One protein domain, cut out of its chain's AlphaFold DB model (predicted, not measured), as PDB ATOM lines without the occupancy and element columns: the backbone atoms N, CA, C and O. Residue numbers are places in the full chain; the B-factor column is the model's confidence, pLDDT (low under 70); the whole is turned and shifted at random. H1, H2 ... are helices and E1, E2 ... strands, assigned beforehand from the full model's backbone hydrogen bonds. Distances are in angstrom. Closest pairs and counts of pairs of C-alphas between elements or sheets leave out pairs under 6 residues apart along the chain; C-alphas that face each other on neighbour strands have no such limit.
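AT A GLANCE: This is residues 10 to 130 of the 139 residues of an uncharacterized protein of Phyllobacterium leguminum (UniProt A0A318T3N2). A long helical hairpin, H1 and H2, meets a small three-stranded sheet through H2 alone: H2 packs on one face of the sheet, over E1 and E2, and H1 runs side by side with H2, off the sheet and past its E1 edge. Beyond the end of E2 a group of three short helices, H3 to H5, fills the way from E2 to E3, while the long stretch 18 to 42 runs beside E1. The printed part has 121 residues with five named helices and three named strands, along the chain E1 H1 H2 E2 H3 H4 H5 E3. The sheet runs E1 E2 E3 and is mixed; the class is mostly helix. The whole is compact, with a radius of gyration of the C-alphas of 14.4 A and spans of 41 by 30 by 22 A.

HOW THE PARTS SIT: Start with E2, residues 101 to 105, the inner strand. Its neighbour E1, residues 14 to 17, is parallel to it, with N 17 and O 103 2.8 A apart. On the other side E3, residues 126 to 128, is antiparallel to E2, with N 104 and O 127 2.8 A apart. H2, residues 73 to 96, is on the sheet at a height of 7.9 A, over E1 and E2, and runs along the strands, at 2 degrees to E2 on the local plane; helix and sheet make two layers, a helix on one face of a sheet. The C-alphas of Lys 94 and Val 102, 5.9 A apart, are the closest of H2 and E2. H1, residues 43 to 65, touches H2 at a shallow tilt of 19 degrees, opposite ways, a hairpin; their closest C-alphas are those of His 56 and Asn 82, 6.8 A apart. H1 is not on the sheet. E1, H1, H2 and E2 form a strand-helix-strand unit, two parallel neighbour strands with helices between, whose crossover is right-handed. H3, residues 107 to 111, touches residues 76 to 83 of H2 alone, closest at the C-alphas of Ile 80 and Ala 108, 5.1 A apart. H5, residues 122 to 125, touches H3, closest at the C-alphas of Ser 110 and Phe 125, 6.0 A apart, and only grazes the sheet. H4, residues 113 to 118, is near H5, with 5 pairs of C-alphas within 10 A. In H1, H2, H3 and H4 every O i to N i+4 pair is within hydrogen-bond range; H5 is too short for one.

IN THESE COORDINATES: Find C-alpha 14 at (-33.737, 22.395, -10.112), where E1 begins. H1 measures 32.5 A and H2 34.7 A, from C-alpha 73 at (-3.152, 26.949, -25.560). E2 measures 13.2 A; E3 ends at C-alpha 128, (-25.876, 28.390, -7.884).

THE WHOLE: The C-alphas farthest apart, those of Glu 67 and Asp 99, are 43.3 A apart. The printed part has no cut. The link from E1 to H1 is long, with 25 residues; in it residues 26 to 27 pair antiparallel with residues 16 to 17 of E1. Mean pLDDT of the printed part is 93.2; residue 10 is under 70.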
ATOM      1  N   ALA A  10     -39.260  19.819 -13.898       67.06
ATOM      2  CA  ALA A  10     -40.300  20.776 -13.525       67.06
ATOM      3  C   ALA A  10     -40.835  20.577 -12.104       67.06
ATOM      4  O   ALA A  10     -41.162  21.553 -11.417       67.06
ATOM      5  N   ARG A  11     -40.890  19.327 -11.632       71.62
ATOM      6  CA  ARG A  11     -41.279  19.005 -10.255       71.62
ATOM      7  C   ARG A  11     -40.298  19.526  -9.219       71.62
ATOM      8  O   ARG A  11     -40.709  19.968  -8.147       71.62
ATOM      9  N   GLU A  12     -39.012  19.430  -9.522       80.12
ATOM     10  CA  GLU A  12     -37.947  19.693  -8.559       80.12
ATOM     11  C   GLU A  12     -37.489  21.144  -8.582       80.12
ATOM     12  O   GLU A  12     -36.881  21.602  -7.615       80.12
ATOM     13  N   LYS A  13     -37.840  21.879  -9.648       90.19
ATOM     14  CA  LYS A  13     -37.427  23.266  -9.876       90.19
ATOM     15  C   LYS A  13     -35.920  23.429  -9.708       90.19
ATOM     16  O   LYS A  13     -35.443  24.376  -9.081       90.19
ATOM     17  N   TRP A  14     -35.179  22.466 -10.232       93.44
ATOM     18  CA  TRP A  14     -33.737  22.395 -10.112       93.44
ATOM     19  C   TRP A  14     -33.169  21.936 -11.442       93.44
ATOM     20  O   TRP A  14     -33.658  20.971 -12.024       93.44
ATOM     21  N   VAL A  15     -32.140  22.619 -11.926       95.81
ATOM     22  CA  VAL A  15     -31.415  22.212 -13.129       95.81
ATOM     23  C   VAL A  15     -29.946  22.573 -13.001       95.81
ATOM     24  O   VAL A  15     -29.591  23.630 -12.470       95.81
ATOM     25  N   ARG A  16     -29.086  21.710 -13.532       96.31
ATOM     26  CA  ARG A  16     -27.675  22.002 -13.748       96.31
ATOM     27  C   ARG A  16     -27.392  22.178 -15.232       96.31
ATOM     28  O   ARG A  16     -27.775  21.341 -16.039       96.31
ATOM     29  N   VAL A  17     -26.688  23.254 -15.564       97.00
ATOM     30  CA  VAL A  17     -26.172  23.555 -16.901       97.00
ATOM     31  C   VAL A  17     -24.696  23.165 -16.925       97.00
ATOM     32  O   VAL A  17     -23.878  23.743 -16.206       97.00
ATOM     33  N   MET A  18     -24.379  22.124 -17.690       96.25
ATOM     34  CA  MET A  18     -23.062  21.484 -17.748       96.25
ATOM     35  C   MET A  18     -22.950  20.702 -19.056       96.25
ATOM     36  O   MET A  18     -23.885  19.987 -19.417       96.25
ATOM     37  N   CYS A  19     -21.784  20.758 -19.694       95.50
ATOM     38  CA  CYS A  19     -21.447  19.841 -20.774       95.50
ATOM     39  C   CYS A  19     -20.796  18.556 -20.250       95.50
ATOM     40  O   CYS A  19     -19.971  18.579 -19.338       95.50
ATOM     41  N   ASP A  20     -21.145  17.443 -20.883       94.06
ATOM     42  CA  ASP A  20     -20.357  16.211 -20.902       94.06
ATOM     43  C   ASP A  20     -20.397  15.675 -22.334       94.06
ATOM     44  O   ASP A  20     -21.289  16.041 -23.102       94.06
ATOM     45  N   TYR A  21     -19.428  14.855 -22.722       94.44
ATOM     46  CA  TYR A  21     -19.355  14.374 -24.098       94.44
ATOM     47  C   TYR A  21     -20.596  13.557 -24.479       94.44
ATOM     48  O   TYR A  21     -20.892  12.543 -23.841       94.44
ATOM     49  N   GLY A  22     -21.290  13.983 -25.537       92.75
ATOM     50  CA  GLY A  22     -22.488  13.310 -26.047       92.75
ATOM     51  C   GLY A  22     -23.732  13.451 -25.163       92.75
ATOM     52  O   GLY A  22     -24.633  12.623 -25.277       92.75
ATOM     53  N   ALA A  23     -23.760  14.452 -24.281       94.75
ATOM     54  CA  ALA A  23     -24.939  14.854 -23.516       94.75
ATOM     55  C   ALA A  23     -25.716  15.975 -24.236       94.75
ATOM     56  O   ALA A  23     -25.412  16.329 -25.373       94.75
ATOM     57  N   GLU A  24     -26.701  16.562 -23.555       93.88
ATOM     58  CA  GLU A  24     -27.620  17.577 -24.089       93.88
ATOM     59  C   GLU A  24     -27.489  18.937 -23.371       93.88
ATOM     60  O   GLU A  24     -28.260  19.866 -23.612       93.88
ATOM     61  N   GLY A  25     -26.493  19.079 -22.489       93.94
ATOM     62  CA  GLY A  25     -26.141  20.338 -21.820       93.94
ATOM     63  C   GLY A  25     -26.932  20.660 -20.543       93.94
ATOM     64  O   GLY A  25     -26.605  21.633 -19.853       93.94
ATOM     65  N   VAL A  26     -27.948  19.861 -20.193       96.12
ATOM     66  CA  VAL A  26     -28.734  20.019 -18.956       96.12
ATOM     67  C   VAL A  26     -28.864  18.711 -18.181       96.12
ATOM     68  O   VAL A  26     -28.863  17.616 -18.741       96.12
ATOM     69  N   TRP A  27     -28.925  18.840 -16.859       95.81
ATOM     70  CA  TRP A  27     -28.886  17.723 -15.921       95.81
ATOM     71  C   TRP A  27     -29.838  17.968 -14.753       95.81
ATOM     72  O   TRP A  27     -29.983  19.102 -14.285       95.81
ATOM     73  N   ASP A  28     -30.450  16.899 -14.251       93.19
ATOM     74  CA  ASP A  28     -31.215  16.944 -13.007       93.19
ATOM     75  C   ASP A  28     -30.309  16.856 -11.765       93.19
ATOM     76  O   ASP A  28     -29.084  16.690 -11.847       93.19
ATOM     77  N   LYS A  29     -30.916  16.995 -10.583       90.62
ATOM     78  CA  LYS A  29     -30.191  17.022  -9.300       90.62
ATOM     79  C   LYS A  29     -29.512  15.695  -8.960       90.62
ATOM     80  O   LYS A  29     -28.561  15.685  -8.178       90.62
ATOM     81  N   ASP A  30     -30.011  14.596  -9.521       89.94
ATOM     82  CA  ASP A  30     -29.496  13.248  -9.304       89.94
ATOM     83  C   ASP A  30     -28.338  12.938 -10.270       89.94
ATOM     84  O   ASP A  30     -27.704  11.884 -10.174       89.94
ATOM     85  N   GLY A  31     -28.000  13.888 -11.151       89.12
ATOM     86  CA  GLY A  31     -26.902  13.777 -12.100       89.12
ATOM     87  C   GLY A  31     -27.268  12.950 -13.325       89.12
ATOM     88  O   GLY A  31     -26.381  12.345 -13.924       89.12
ATOM     89  N   VAL A  32     -28.547  12.912 -13.698       90.62
ATOM     90  CA  VAL A  32     -29.007  12.316 -14.955       90.62
ATOM     91  C   VAL A  32     -29.116  13.417 -16.005       90.62
ATOM     92  O   VAL A  32     -29.677  14.480 -15.732       90.62
ATOM     93  N   SER A  33     -28.555  13.176 -17.191       92.25
ATOM     94  CA  SER A  33     -28.693  14.107 -18.312       92.25
ATOM     95  C   SER A  33     -30.140  14.127 -18.799       92.25
ATOM     96  O   SER A  33     -30.829  13.104 -18.770       92.25
ATOM     97  N   ARG A  34     -30.606  15.317 -19.169       92.88
ATOM     98  CA  ARG A  34     -31.991  15.610 -19.532       92.88
ATOM     99  C   ARG A  34     -32.042  16.397 -20.821       92.88
ATOM    100  O   ARG A  34     -31.059  17.020 -21.215       92.88
ATOM    101  N   GLU A  35     -33.207  16.412 -21.443       92.31
ATOM    102  CA  GLU A  35     -33.410  17.196 -22.653       92.31
ATOM    103  C   GLU A  35     -33.773  18.644 -22.277       92.31
ATOM    104  O   GLU A  35     -34.611  18.870 -21.400       92.31
ATOM    105  N   PRO A  36     -33.212  19.666 -22.951       92.56
ATOM    106  CA  PRO A  36     -33.643  21.056 -22.793       92.56
ATOM    107  C   PRO A  36     -35.148  21.275 -23.007       92.56
ATOM    108  O   PRO A  36     -35.692  22.249 -22.495       92.56
ATOM    109  N   GLU A  37     -35.822  20.380 -23.734       91.06
ATOM    110  CA  GLU A  37     -37.275  20.391 -23.958       91.06
ATOM    111  C   GLU A  37     -38.096  20.098 -22.694       91.06
ATOM    112  O   GLU A  37     -39.254  20.508 -22.612       91.06
ATOM    113  N   GLU A  38     -37.493  19.462 -21.687       88.94
ATOM    114  CA  GLU A  38     -38.088  19.266 -20.359       88.94
ATOM    115  C   GLU A  38     -38.066  20.563 -19.521       88.94
ATOM    116  O   GLU A  38     -38.690  20.656 -18.462       88.94
ATOM    117  N   LEU A  39     -37.359  21.604 -19.977       88.00
ATOM    118  CA  LEU A  39     -37.365  22.919 -19.346       88.00
ATOM    119  C   LEU A  39     -38.463  23.806 -19.940       88.00
ATOM    120  O   LEU A  39     -38.630  23.920 -21.152       88.00
ATOM    121  N   ALA A  40     -39.157  24.555 -19.079       89.50
ATOM    122  CA  ALA A  40     -40.138  25.562 -19.493       89.50
ATOM    123  C   ALA A  40     -39.469  26.857 -20.019       89.50
ATOM    124  O   ALA A  40     -39.745  27.956 -19.538       89.50
ATOM    125  N   ILE A  41     -38.561  26.727 -20.991       93.00
ATOM    126  CA  ILE A  41     -37.783  27.813 -21.606       93.00
ATOM    127  C   ILE A  41     -38.162  28.026 -23.079       93.00
ATOM    128  O   ILE A  41     -38.897  27.249 -23.689       93.00
ATOM    129  N   SER A  42     -37.685  29.121 -23.675       96.06
ATOM    130  CA  SER A  42     -37.942  29.402 -25.088       96.06
ATOM    131  C   SER A  42     -37.177  28.439 -26.001       96.06
ATOM    132  O   SER A  42     -36.067  28.009 -25.693       96.06
ATOM    133  N   ARG A  43     -37.732  28.173 -27.190       95.50
ATOM    134  CA  ARG A  43     -37.058  27.369 -28.222       95.50
ATOM    135  C   ARG A  43     -35.702  27.925 -28.637       95.50
ATOM    136  O   ARG A  43     -34.781  27.164 -28.879       95.50
ATOM    137  N   GLU A  44     -35.572  29.244 -28.670       97.44
ATOM    138  CA  GLU A  44     -34.297  29.897 -28.956       97.44
ATOM    139  C   GLU A  44     -33.227  29.549 -27.914       97.44
ATOM    140  O   GLU A  44     -32.083  29.285 -28.279       97.44
ATOM    141  N   LEU A  45     -33.595  29.501 -26.628       97.62
ATOM    142  CA  LEU A  45     -32.669  29.115 -25.568       97.62
ATOM    143  C   LEU A  45     -32.337  27.618 -25.624       97.62
ATOM    144  O   LEU A  45     -31.176  27.264 -25.440       97.62
ATOM    145  N   MET A  46     -33.306  26.758 -25.955       97.62
ATOM    146  CA  MET A  46     -33.049  25.330 -26.205       97.62
ATOM    147  C   MET A  46     -32.047  25.131 -27.348       97.62
ATOM    148  O   MET A  46     -31.027  24.472 -27.172       97.62
ATOM    149  N   ASP A  47     -32.280  25.777 -28.493       97.62
ATOM    150  CA  ASP A  47     -31.381  25.716 -29.649       97.62
ATOM    151  C   ASP A  47     -29.973  26.245 -29.306       97.62
ATOM    152  O   ASP A  47     -28.977  25.783 -29.864       97.62
ATOM    153  N   ARG A  48     -29.873  27.229 -28.398       98.19
ATOM    154  CA  ARG A  48     -28.596  27.762 -27.903       98.19
ATOM    155  C   ARG A  48     -27.859  26.744 -27.025       98.19
ATOM    156  O   ARG A  48     -26.659  26.574 -27.217       98.19
ATOM    157  N   ILE A  49     -28.567  26.044 -26.133       98.06
ATOM    158  CA  ILE A  49     -28.007  24.960 -25.310       98.06
ATOM    159  C   ILE A  49     -27.463  23.840 -26.202       98.06
ATOM    160  O   ILE A  49     -26.301  23.465 -26.057       98.06
ATOM    161  N   TYR A  50     -28.251  23.369 -27.174       97.88
ATOM    162  CA  TYR A  50     -27.806  22.315 -28.088       97.88
ATOM    163  C   TYR A  50     -26.549  22.719 -28.864       97.88
ATOM    164  O   TYR A  50     -25.581  21.968 -28.898       97.88
ATOM    165  N   LYS A  51     -26.499  23.937 -29.417       98.12
ATOM    166  CA  LYS A  51     -25.304  24.424 -30.131       98.12
ATOM    167  C   LYS A  51     -24.075  24.541 -29.234       98.12
ATOM    168  O   LYS A  51     -22.957  24.316 -29.696       98.12
ATOM    169  N   TRP A  52     -24.268  24.940 -27.980       98.25
ATOM    170  CA  TRP A  52     -23.194  25.022 -26.996       98.25
ATOM    171  C   TRP A  52     -22.621  23.639 -26.666       98.25
ATOM    172  O   TRP A  52     -21.400  23.470 -26.667       98.25
ATOM    173  N   GLN A  53     -23.491  22.646 -26.494       98.00
ATOM    174  CA  GLN A  53     -23.123  21.248 -26.295       98.00
ATOM    175  C   GLN A  53     -22.436  20.640 -27.531       98.00
ATOM    176  O   GLN A  53     -21.356  20.067 -27.412       98.00
ATOM    177  N   GLU A  54     -22.968  20.857 -28.738       98.00
ATOM    178  CA  GLU A  54     -22.316  20.434 -29.988       98.00
ATOM    179  C   GLU A  54     -20.923  21.061 -30.154       98.00
ATOM    180  O   GLU A  54     -20.011  20.456 -30.722       98.00
ATOM    181  N   TRP A  55     -20.742  22.305 -29.703       98.06
ATOM    182  CA  TRP A  55     -19.431  22.945 -29.706       98.06
ATOM    183  C   TRP A  55     -18.484  22.270 -28.713       98.06
ATOM    184  O   TRP A  55     -17.347  21.985 -29.090       98.06
ATOM    185  N   HIS A  56     -18.941  21.965 -27.498       97.62
ATOM    186  CA  HIS A  56     -18.152  21.206 -26.531       97.62
ATOM    187  C   HIS A  56     -17.699  19.857 -27.108       97.62
ATOM    188  O   HIS A  56     -16.507  19.550 -27.069       97.62
ATOM    189  N   ASP A  57     -18.602  19.100 -27.733       97.94
ATOM    190  CA  ASP A  57     -18.270  17.799 -28.324       97.94
ATOM    191  C   ASP A  57     -17.181  17.915 -29.396       97.94
ATOM    192  O   ASP A  57     -16.242  17.126 -29.402       97.94
ATOM    193  N   ARG A  58     -17.202  18.971 -30.221       97.88
ATOM    194  CA  ARG A  58     -16.124  19.236 -31.194       97.88
ATOM    195  C   ARG A  58     -14.782  19.562 -30.540       97.88
ATOM    196  O   ARG A  58     -13.743  19.239 -31.111       97.88
ATOM    197  N   ILE A  59     -14.781  20.230 -29.383       96.88
ATOM    198  CA  ILE A  59     -13.548  20.477 -28.616       96.88
ATOM    199  C   ILE A  59     -12.980  19.138 -28.126       96.88
ATOM    200  O   ILE A  59     -11.771  18.917 -28.226       96.88
ATOM    201  N   VAL A  60     -13.843  18.247 -27.623       96.44
ATOM    202  CA  VAL A  60     -13.459  16.909 -27.151       96.44
ATOM    203  C   VAL A  60     -12.973  16.027 -28.304       96.44
ATOM    204  O   VAL A  60     -11.905  15.431 -28.183       96.44
ATOM    205  N   ASP A  61     -13.688  15.988 -29.428       97.44
ATOM    206  CA  ASP A  61     -13.278  15.239 -30.621       97.44
ATOM    207  C   ASP A  61     -11.891  15.699 -31.087       97.44
ATOM    208  O   ASP A  61     -10.984  14.884 -31.240       97.44
ATOM    209  N   ARG A  62     -11.672  17.019 -31.199       96.75
ATOM    210  CA  ARG A  62     -10.367  17.572 -31.588       96.75
ATOM    211  C   ARG A  62      -9.255  17.190 -30.610       96.75
ATOM    212  O   ARG A  62      -8.148  16.892 -31.043       96.75
ATOM    213  N   TYR A  63      -9.529  17.207 -29.303       95.56
ATOM    214  CA  TYR A  63      -8.553  16.798 -28.289       95.56
ATOM    215  C   TYR A  63      -8.017  15.385 -28.546       95.56
ATOM    216  O   TYR A  63      -6.807  15.175 -28.467       95.56
ATOM    217  N   TYR A  64      -8.898  14.441 -28.885       95.31
ATOM    218  CA  TYR A  64      -8.508  13.061 -29.168       95.31
ATOM    219  C   TYR A  64      -7.930  12.877 -30.575       95.31
ATOM    220  O   TYR A  64      -6.902  12.214 -30.712       95.31
ATOM    221  N   ASP A  65      -8.543  13.472 -31.599       96.81
ATOM    222  CA  ASP A  65      -8.132  13.310 -33.001       96.81
ATOM    223  C   ASP A  65      -6.752  13.919 -33.288       96.81
ATOM    224  O   ASP A  65      -5.984  13.380 -34.087       96.81
ATOM    225  N   GLU A  66      -6.425  15.037 -32.638       96.50
ATOM    226  CA  GLU A  66      -5.142  15.732 -32.791       96.50
ATOM    227  C   GLU A  66      -4.126  15.372 -31.689       96.50
ATOM    228  O   GLU A  66      -3.031  15.935 -31.661       96.50
ATOM    229  N   GLU A  67      -4.468  14.442 -30.786       95.44
ATOM    230  CA  GLU A  67      -3.644  14.029 -29.638       95.44
ATOM    231  C   GLU A  67      -3.121  15.227 -28.811       95.44
ATOM    232  O   GLU A  67      -1.955  15.282 -28.399       95.44
ATOM    233  N   LEU A  68      -3.986  16.222 -28.579       93.69
ATOM    234  CA  LEU A  68      -3.617  17.446 -27.870       93.69
ATOM    235  C   LEU A  68      -3.341  17.165 -26.391       93.69
ATOM    236  O   LEU A  68      -3.932  16.294 -25.757       93.69
ATOM    237  N   SER A  69      -2.453  17.963 -25.805       92.62
ATOM    238  CA  SER A  69      -2.211  17.921 -24.362       92.62
ATOM    239  C   SER A  69      -3.165  18.848 -23.605       92.62
ATOM    240  O   SER A  69      -3.617  19.855 -24.146       92.62
ATOM    241  N   ASP A  70      -3.374  18.587 -22.312       87.94
ATOM    242  CA  ASP A  70      -4.085  19.493 -21.390       87.94
ATOM    243  C   ASP A  70      -3.487  20.918 -21.329       87.94
ATOM    244  O   ASP A  70      -4.142  21.835 -20.839       87.94
ATOM    245  N   ASP A  71      -2.233  21.095 -21.763       90.19
ATOM    246  CA  ASP A  71      -1.514  22.376 -21.797       90.19
ATOM    247  C   ASP A  71      -1.620  23.108 -23.135       90.19
ATOM    248  O   ASP A  71      -1.021  24.172 -23.300       90.19
ATOM    249  N   ASP A  72      -2.338  22.544 -24.106       95.31
ATOM    250  CA  ASP A  72      -2.482  23.177 -25.407       95.31
ATOM    251  C   ASP A  72      -3.230  24.515 -25.284       95.31
ATOM    252  O   ASP A  72      -4.369  24.585 -24.816       95.31
ATOM    253  N   GLU A  73      -2.587  25.607 -25.709       93.94
ATOM    254  CA  GLU A  73      -3.152  26.949 -25.560       93.94
ATOM    255  C   GLU A  73      -4.446  27.144 -26.351       93.94
ATOM    256  O   GLU A  73      -5.305  27.920 -25.927       93.94
ATOM    257  N   SER A  74      -4.586  26.493 -27.510       94.94
ATOM    258  CA  SER A  74      -5.792  26.616 -28.331       94.94
ATOM    259  C   SER A  74      -6.964  25.899 -27.669       94.94
ATOM    260  O   SER A  74      -8.046  26.471 -27.544       94.94
ATOM    261  N   LEU A  75      -6.712  24.708 -27.122       94.69
ATOM    262  CA  LEU A  75      -7.676  23.936 -26.354       94.69
ATOM    263  C   LEU A  75      -8.142  24.688 -25.105       94.69
ATOM    264  O   LEU A  75      -9.341  24.776 -24.848       94.69
ATOM    265  N   ILE A  76      -7.207  25.277 -24.354       94.94
ATOM    266  CA  ILE A  76      -7.525  26.081 -23.168       94.94
ATOM    267  C   ILE A  76      -8.421  27.266 -23.542       94.94
ATOM    268  O   ILE A  76      -9.420  27.517 -22.869       94.94
ATOM    269  N   ARG A  77      -8.096  27.993 -24.621       95.94
ATOM    270  CA  ARG A  77      -8.915  29.125 -25.087       95.94
ATOM    271  C   ARG A  77     -10.316  28.687 -25.497       95.94
ATOM    272  O   ARG A  77     -11.269  29.392 -25.173       95.94
ATOM    273  N   ASP A  78     -10.446  27.538 -26.153       96.88
ATOM    274  CA  ASP A  78     -11.750  27.017 -26.553       96.88
ATOM    275  C   ASP A  78     -12.602  26.617 -25.349       96.88
ATOM    276  O   ASP A  78     -13.767  27.002 -25.293       96.88
ATOM    277  N   TYR A  79     -12.034  25.950 -24.337       95.81
ATOM    278  CA  TYR A  79     -12.768  25.659 -23.099       95.81
ATOM    279  C   TYR A  79     -13.171  26.929 -22.345       95.81
ATOM    280  O   TYR A  79     -14.281  26.985 -21.819       95.81
ATOM    281  N   ILE A  80     -12.318  27.961 -22.308       96.88
ATOM    282  CA  ILE A  80     -12.660  29.262 -21.706       96.88
ATOM    283  C   ILE A  80     -13.841  29.900 -22.441       96.88
ATOM    284  O   ILE A  80     -14.793  30.342 -21.802       96.88
ATOM    285  N   ALA A  81     -13.795  29.942 -23.774       97.75
ATOM    286  CA  ALA A  81     -14.855  30.539 -24.575       97.75
ATOM    287  C   ALA A  81     -16.166  29.740 -24.472       97.75
ATOM    288  O   ALA A  81     -17.233  30.331 -24.308       97.75
ATOM    289  N   ASN A  82     -16.087  28.407 -24.496       97.69
ATOM    290  CA  ASN A  82     -17.232  27.523 -24.300       97.69
ATOM    291  C   ASN A  82     -17.829  27.675 -22.891       97.69
ATOM    292  O   ASN A  82     -19.044  27.760 -22.758       97.69
ATOM    293  N   SER A  83     -17.004  27.810 -21.850       97.25
ATOM    294  CA  SER A  83     -17.479  28.038 -20.477       97.25
ATOM    295  C   SER A  83     -18.126  29.414 -20.302       97.25
ATOM    296  O   SER A  83     -19.126  29.546 -19.605       97.25
ATOM    297  N   ALA A  84     -17.605  30.456 -20.956       97.50
ATOM    298  CA  ALA A  84     -18.245  31.771 -20.936       97.50
ATOM    299  C   ALA A  84     -19.660  31.716 -21.545       97.50
ATOM    300  O   ALA A  84     -20.609  32.216 -20.944       97.50
ATOM    301  N   GLU A  85     -19.816  31.033 -22.683       97.94
ATOM    302  CA  GLU A  85     -21.125  30.816 -23.307       97.94
ATOM    303  C   GLU A  85     -22.055  29.974 -22.417       97.94
ATOM    304  O   GLU A  85     -23.228  30.310 -22.261       97.94
ATOM    305  N   GLY A  86     -21.532  28.924 -21.777       97.75
ATOM    306  CA  GLY A  86     -22.283  28.095 -20.830       97.75
ATOM    307  C   GLY A  86     -22.804  28.883 -19.627       97.75
ATOM    308  O   GLY A  86     -23.952  28.706 -19.213       97.75
ATOM    309  N   TYR A  87     -21.999  29.807 -19.103       97.50
ATOM    310  CA  TYR A  87     -22.413  30.706 -18.029       97.50
ATOM    311  C   TYR A  87     -23.528  31.662 -18.479       97.50
ATOM    312  O   TYR A  87     -24.540  31.800 -17.787       97.50
ATOM    313  N   ASP A  88     -23.400  32.268 -19.662       97.88
ATOM    314  CA  ASP A  88     -24.431  33.147 -20.228       97.88
ATOM    315  C   ASP A  88     -25.743  32.398 -20.509       97.88
ATOM    316  O   ASP A  88     -26.837  32.942 -20.323       97.88
ATOM    317  N   ILE A  89     -25.656  31.138 -20.941       97.81
ATOM    318  CA  ILE A  89     -26.805  30.240 -21.081       97.81
ATOM    319  C   ILE A  89     -27.444  29.985 -19.719       97.81
ATOM    320  O   ILE A  89     -28.658  30.128 -19.583       97.81
ATOM    321  N   ALA A  90     -26.658  29.656 -18.697       97.50
ATOM    322  CA  ALA A  90     -27.177  29.379 -17.366       97.50
ATOM    323  C   ALA A  90     -27.865  30.609 -16.741       97.50
ATOM    324  O   ALA A  90     -28.934  30.481 -16.140       97.50
ATOM    325  N   LEU A  91     -27.334  31.817 -16.961       97.06
ATOM    326  CA  LEU A  91     -28.003  33.067 -16.584       97.06
ATOM    327  C   LEU A  91     -29.329  33.266 -17.330       97.06
ATOM    328  O   LEU A  91     -30.324  33.682 -16.727       97.06
ATOM    329  N   ALA A  92     -29.374  32.949 -18.626       97.00
ATOM    330  CA  ALA A  92     -30.599  33.017 -19.416       97.00
ATOM    331  C   ALA A  92     -31.645  31.991 -18.941       97.00
ATOM    332  O   ALA A  92     -32.822  32.335 -18.822       97.00
ATOM    333  N   VAL A  93     -31.222  30.772 -18.584       96.31
ATOM    334  CA  VAL A  93     -32.086  29.747 -17.972       96.31
ATOM    335  C   VAL A  93     -32.630  30.251 -16.642       96.31
ATOM    336  O   VAL A  93     -33.839  30.212 -16.429       96.31
ATOM    337  N   LYS A  94     -31.780  30.810 -15.773       96.06
ATOM    338  CA  LYS A  94     -32.218  31.398 -14.501       96.06
ATOM    339  C   LYS A  94     -33.189  32.566 -14.703       96.06
ATOM    340  O   LYS A  94     -34.118  32.723 -13.919       96.06
ATOM    341  N   SER A  95     -33.009  33.358 -15.757       95.19
ATOM    342  CA  SER A  95     -33.909  34.468 -16.103       95.19
ATOM    343  C   SER A  95     -35.271  33.983 -16.590       95.19
ATOM    344  O   SER A  95     -36.293  34.575 -16.251       95.19
ATOM    345  N   ALA A  96     -35.297  32.891 -17.356       95.00
ATOM    346  CA  ALA A  96     -36.531  32.248 -17.797       95.00
ATOM    347  C   ALA A  96     -37.239  31.487 -16.660       95.00
ATOM    348  O   ALA A  96     -38.466  31.419 -16.632       95.00
ATOM    349  N   LEU A  97     -36.470  30.950 -15.707       94.00
ATOM    350  CA  LEU A  97     -36.931  30.131 -14.588       94.00
ATOM    351  C   LEU A  97     -36.494  30.749 -13.240       94.00
ATOM    352  O   LEU A  97     -35.684  30.164 -12.515       94.00
ATOM    353  N   PRO A  98     -37.020  31.929 -12.863       92.44
ATOM    354  CA  PRO A  98     -36.532  32.678 -11.701       92.44
ATOM    355  C   PRO A  98     -36.720  31.929 -10.375       92.44
ATOM    356  O   PRO A  98     -35.862  32.015  -9.497       92.44
ATOM    357  N   ASP A  99     -37.787  31.137 -10.255       91.12
ATOM    358  CA  ASP A  99     -38.093  30.342  -9.058       91.12
ATOM    359  C   ASP A  99     -37.287  29.037  -8.957       91.12
ATOM    360  O   ASP A  99     -37.453  28.294  -7.990       91.12
ATOM    361  N   TRP A 100     -36.472  28.712  -9.964       94.44
ATOM    362  CA  TRP A 100     -35.709  27.468 -10.001       94.44
ATOM    363  C   TRP A 100     -34.304  27.660  -9.450       94.44
ATOM    364  O   TRP A 100     -33.671  28.698  -9.657       94.44
ATOM    365  N   THR A 101     -33.775  26.635  -8.797       95.12
ATOM    366  CA  THR A 101     -32.342  26.539  -8.532       95.12
ATOM    367  C   THR A 101     -31.640  26.181  -9.838       95.12
ATOM    368  O   THR A 101     -31.876  25.119 -10.408       95.12
ATOM    369  N   VAL A 102     -30.786  27.080 -10.323       96.06
ATOM    370  CA  VAL A 102     -29.976  26.856 -11.525       96.06
ATOM    371  C   VAL A 102     -28.523  26.788 -11.098       96.06
ATOM    372  O   VAL A 102     -28.002  27.753 -10.541       96.06
ATOM    373  N   VAL A 103     -27.884  25.652 -11.351       96.31
ATOM    374  CA  VAL A 103     -26.472  25.421 -11.047       96.31
ATOM    375  C   VAL A 103     -25.676  25.419 -12.345       96.31
ATOM    376  O   VAL A 103     -25.984  24.666 -13.259       96.31
ATOM    377  N   TYR A 104     -24.635  26.233 -12.435       97.44
ATOM    378  CA  TYR A 104     -23.690  26.199 -13.546       97.44
ATOM    379  C   TYR A 104     -22.415  25.458 -13.139       97.44
ATOM    380  O   TYR A 104     -21.906  25.693 -12.043       97.44
ATOM    381  N   PHE A 105     -21.893  24.592 -14.009       96.44
ATOM    382  CA  PHE A 105     -20.578  23.972 -13.835       96.44
ATOM    383  C   PHE A 105     -19.539  24.604 -14.759       96.44
ATOM    384  O   PHE A 105     -19.677  24.577 -15.979       96.44
ATOM    385  N   ASP A 106     -18.468  25.124 -14.169       94.88
ATOM    386  CA  ASP A 106     -17.396  25.812 -14.886       94.88
ATOM    387  C   ASP A 106     -16.321  24.836 -15.375       94.88
ATOM    388  O   ASP A 106     -15.358  24.516 -14.667       94.88
ATOM    389  N   GLU A 107     -16.504  24.362 -16.611       92.06
ATOM    390  CA  GLU A 107     -15.623  23.392 -17.265       92.06
ATOM    391  C   GLU A 107     -14.181  23.915 -17.366       92.06
ATOM    392  O   GLU A 107     -13.237  23.216 -16.985       92.06
ATOM    393  N   ALA A 108     -13.991  25.171 -17.784       93.19
ATOM    394  CA  ALA A 108     -12.674  25.792 -17.902       93.19
ATOM    395  C   ALA A 108     -11.932  25.821 -16.562       93.19
ATOM    396  O   ALA A 108     -10.755  25.452 -16.488       93.19
ATOM    397  N   LYS A 109     -12.613  26.212 -15.481       91.81
ATOM    398  CA  LYS A 109     -11.997  26.241 -14.151       91.81
ATOM    399  C   LYS A 109     -11.757  24.845 -13.587       91.81
ATOM    400  O   LYS A 109     -10.757  24.642 -12.898       91.81
ATOM    401  N   SER A 110     -12.607  23.872 -13.908       90.12
ATOM    402  CA  SER A 110     -12.379  22.474 -13.524       90.12
ATOM    403  C   SER A 110     -11.109  21.893 -14.169       90.12
ATOM    404  O   SER A 110     -10.423  21.057 -13.573       90.12
ATOM    405  N   ARG A 111     -10.750  22.387 -15.361       88.56
ATOM    406  CA  ARG A 111      -9.559  21.986 -16.123       88.56
ATOM    407  C   ARG A 111      -8.291  22.740 -15.723       88.56
ATOM    408  O   ARG A 111      -7.192  22.182 -15.858       88.56
ATOM    409  N   ASP A 112      -8.419  23.950 -15.178       87.94
ATOM    410  CA  ASP A 112      -7.290  24.751 -14.697       87.94
ATOM    411  C   ASP A 112      -6.429  23.975 -13.685       87.94
ATOM    412  O   ASP A 112      -6.886  23.452 -12.664       87.94
ATOM    413  N   LYS A 113      -5.125  23.924 -13.956       85.00
ATOM    414  CA  LYS A 113      -4.149  23.203 -13.134       85.00
ATOM    415  C   LYS A 113      -4.037  23.762 -11.724       85.00
ATOM    416  O   LYS A 113      -3.771  22.995 -10.799       85.00
ATOM    417  N   THR A 114      -4.185  25.074 -11.552       84.25
ATOM    418  CA  THR A 114      -4.107  25.684 -10.219       84.25
ATOM    419  C   THR A 114      -5.290  25.225  -9.381       84.25
ATOM    420  O   THR A 114      -5.111  24.743  -8.262       84.25
ATOM    421  N   SER A 115      -6.481  25.266  -9.967       82.69
ATOM    422  CA  SER A 115      -7.718  24.801  -9.358       82.69
ATOM    423  C   SER A 115      -7.709  23.299  -9.046       82.69
ATOM    424  O   SER A 115      -8.008  22.915  -7.914       82.69
ATOM    425  N   ARG A 116      -7.242  22.447  -9.973       80.38
ATOM    426  CA  ARG A 116      -7.095  20.992  -9.745       80.38
ATOM    427  C   ARG A 116      -6.120  20.633  -8.618       80.38
ATOM    428  O   ARG A 116      -6.232  19.561  -8.027       80.38
ATOM    429  N   ARG A 117      -5.154  21.507  -8.302       85.62
ATOM    430  CA  ARG A 117      -4.248  21.328  -7.149       85.62
ATOM    431  C   ARG A 117      -4.904  21.678  -5.818       85.62
ATOM    432  O   ARG A 117      -4.475  21.157  -4.793       85.62
ATOM    433  N   LEU A 118      -5.890  22.572  -5.826       82.75
ATOM    434  CA  LEU A 118      -6.617  22.968  -4.622       82.75
ATOM    435  C   LEU A 118      -7.646  21.910  -4.228       82.75
ATOM    436  O   LEU A 118      -7.826  21.643  -3.041       82.75
ATOM    437  N   THR A 119      -8.316  21.303  -5.208       85.31
ATOM    438  CA  THR A 119      -9.356  20.303  -4.959       85.31
ATOM    439  C   THR A 119      -9.628  19.435  -6.184       85.31
ATOM    440  O   THR A 119      -9.454  19.856  -7.324       85.31
ATOM    441  N   SER A 120     -10.103  18.215  -5.934       80.75
ATOM    442  CA  SER A 120     -10.650  17.314  -6.959       80.75
ATOM    443  C   SER A 120     -12.175  17.179  -6.867       80.75
ATOM    444  O   SER A 120     -12.771  16.403  -7.607       80.75
ATOM    445  N   ALA A 121     -12.822  17.896  -5.941       86.81
ATOM    446  CA  ALA A 121     -14.269  17.845  -5.769       86.81
ATOM    447  C   ALA A 121     -14.970  18.665  -6.864       86.81
ATOM    448  O   ALA A 121     -14.811  19.884  -6.906       86.81
ATOM    449  N   ARG A 122     -15.784  18.009  -7.707       84.25
ATOM    450  CA  ARG A 122     -16.553  18.665  -8.790       84.25
ATOM    451  C   ARG A 122     -17.439  19.801  -8.278       84.25
ATOM    452  O   ARG A 122     -17.500  20.846  -8.911       84.25
ATOM    453  N   SER A 123     -18.013  19.642  -7.087       87.31
ATOM    454  CA  SER A 123     -18.861  20.649  -6.440       87.31
ATOM    455  C   SER A 123     -18.163  21.989  -6.178       87.31
ATOM    456  O   SER A 123     -18.831  22.975  -5.908       87.31
ATOM    457  N   TYR A 124     -16.826  22.052  -6.226       88.75
ATOM    458  CA  TYR A 124     -16.086  23.315  -6.107       88.75
ATOM    459  C   TYR A 124     -16.209  24.203  -7.358       88.75
ATOM    460  O   TYR A 124     -15.968  25.408  -7.291       88.75
ATOM    461  N   PHE A 125     -16.565  23.602  -8.491       92.25
ATOM    462  CA  PHE A 125     -16.747  24.265  -9.783       92.25
ATOM    463  C   PHE A 125     -18.224  24.476 -10.124       92.25
ATOM    464  O   PHE A 125     -18.536  24.889 -11.236       92.25
ATOM    465  N   GLU A 126     -19.118  24.179  -9.179       93.94
ATOM    466  CA  GLU A 126     -20.556  24.374  -9.309       93.94
ATOM    467  C   GLU A 126     -20.977  25.666  -8.608       93.94
ATOM    468  O   GLU A 126     -20.642  25.890  -7.442       93.94
ATOM    469  N   TYR A 127     -21.739  26.502  -9.309       92.69
ATOM    470  CA  TYR A 127     -22.249  27.762  -8.783       92.69
ATOM    471  C   TYR A 127     -23.759  27.823  -8.940       92.69
ATOM    472  O   TYR A 127     -24.276  27.739 -10.053       92.69
ATOM    473  N   GLU A 128     -24.470  28.005  -7.831       94.81
ATOM    474  CA  GLU A 128     -25.876  28.390  -7.884       94.81
ATOM    475  C   GLU A 128     -25.985  29.845  -8.351       94.81
ATOM    476  O   GLU A 128     -25.309  30.736  -7.830       94.81
ATOM    477  N   LEU A 129     -26.816  30.082  -9.364       92.19
ATOM    478  CA  LEU A 129     -27.001  31.401  -9.949       92.19
ATOM    479  C   LEU A 129     -28.125  32.163  -9.253       92.19
ATOM    480  O   LEU A 129     -29.249  31.678  -9.105       92.19
ATOM    481  N   HIS A 130     -27.837  33.419  -8.922       90.12
ATOM    482  CA  HIS A 130     -28.789  34.370  -8.364       90.12
ATOM    483  C   HIS A 130     -28.781  35.635  -9.229       90.12
ATOM    484  O   HIS A 130     -27.730  36.232  -9.433       90.12
TER     485      HIS A 130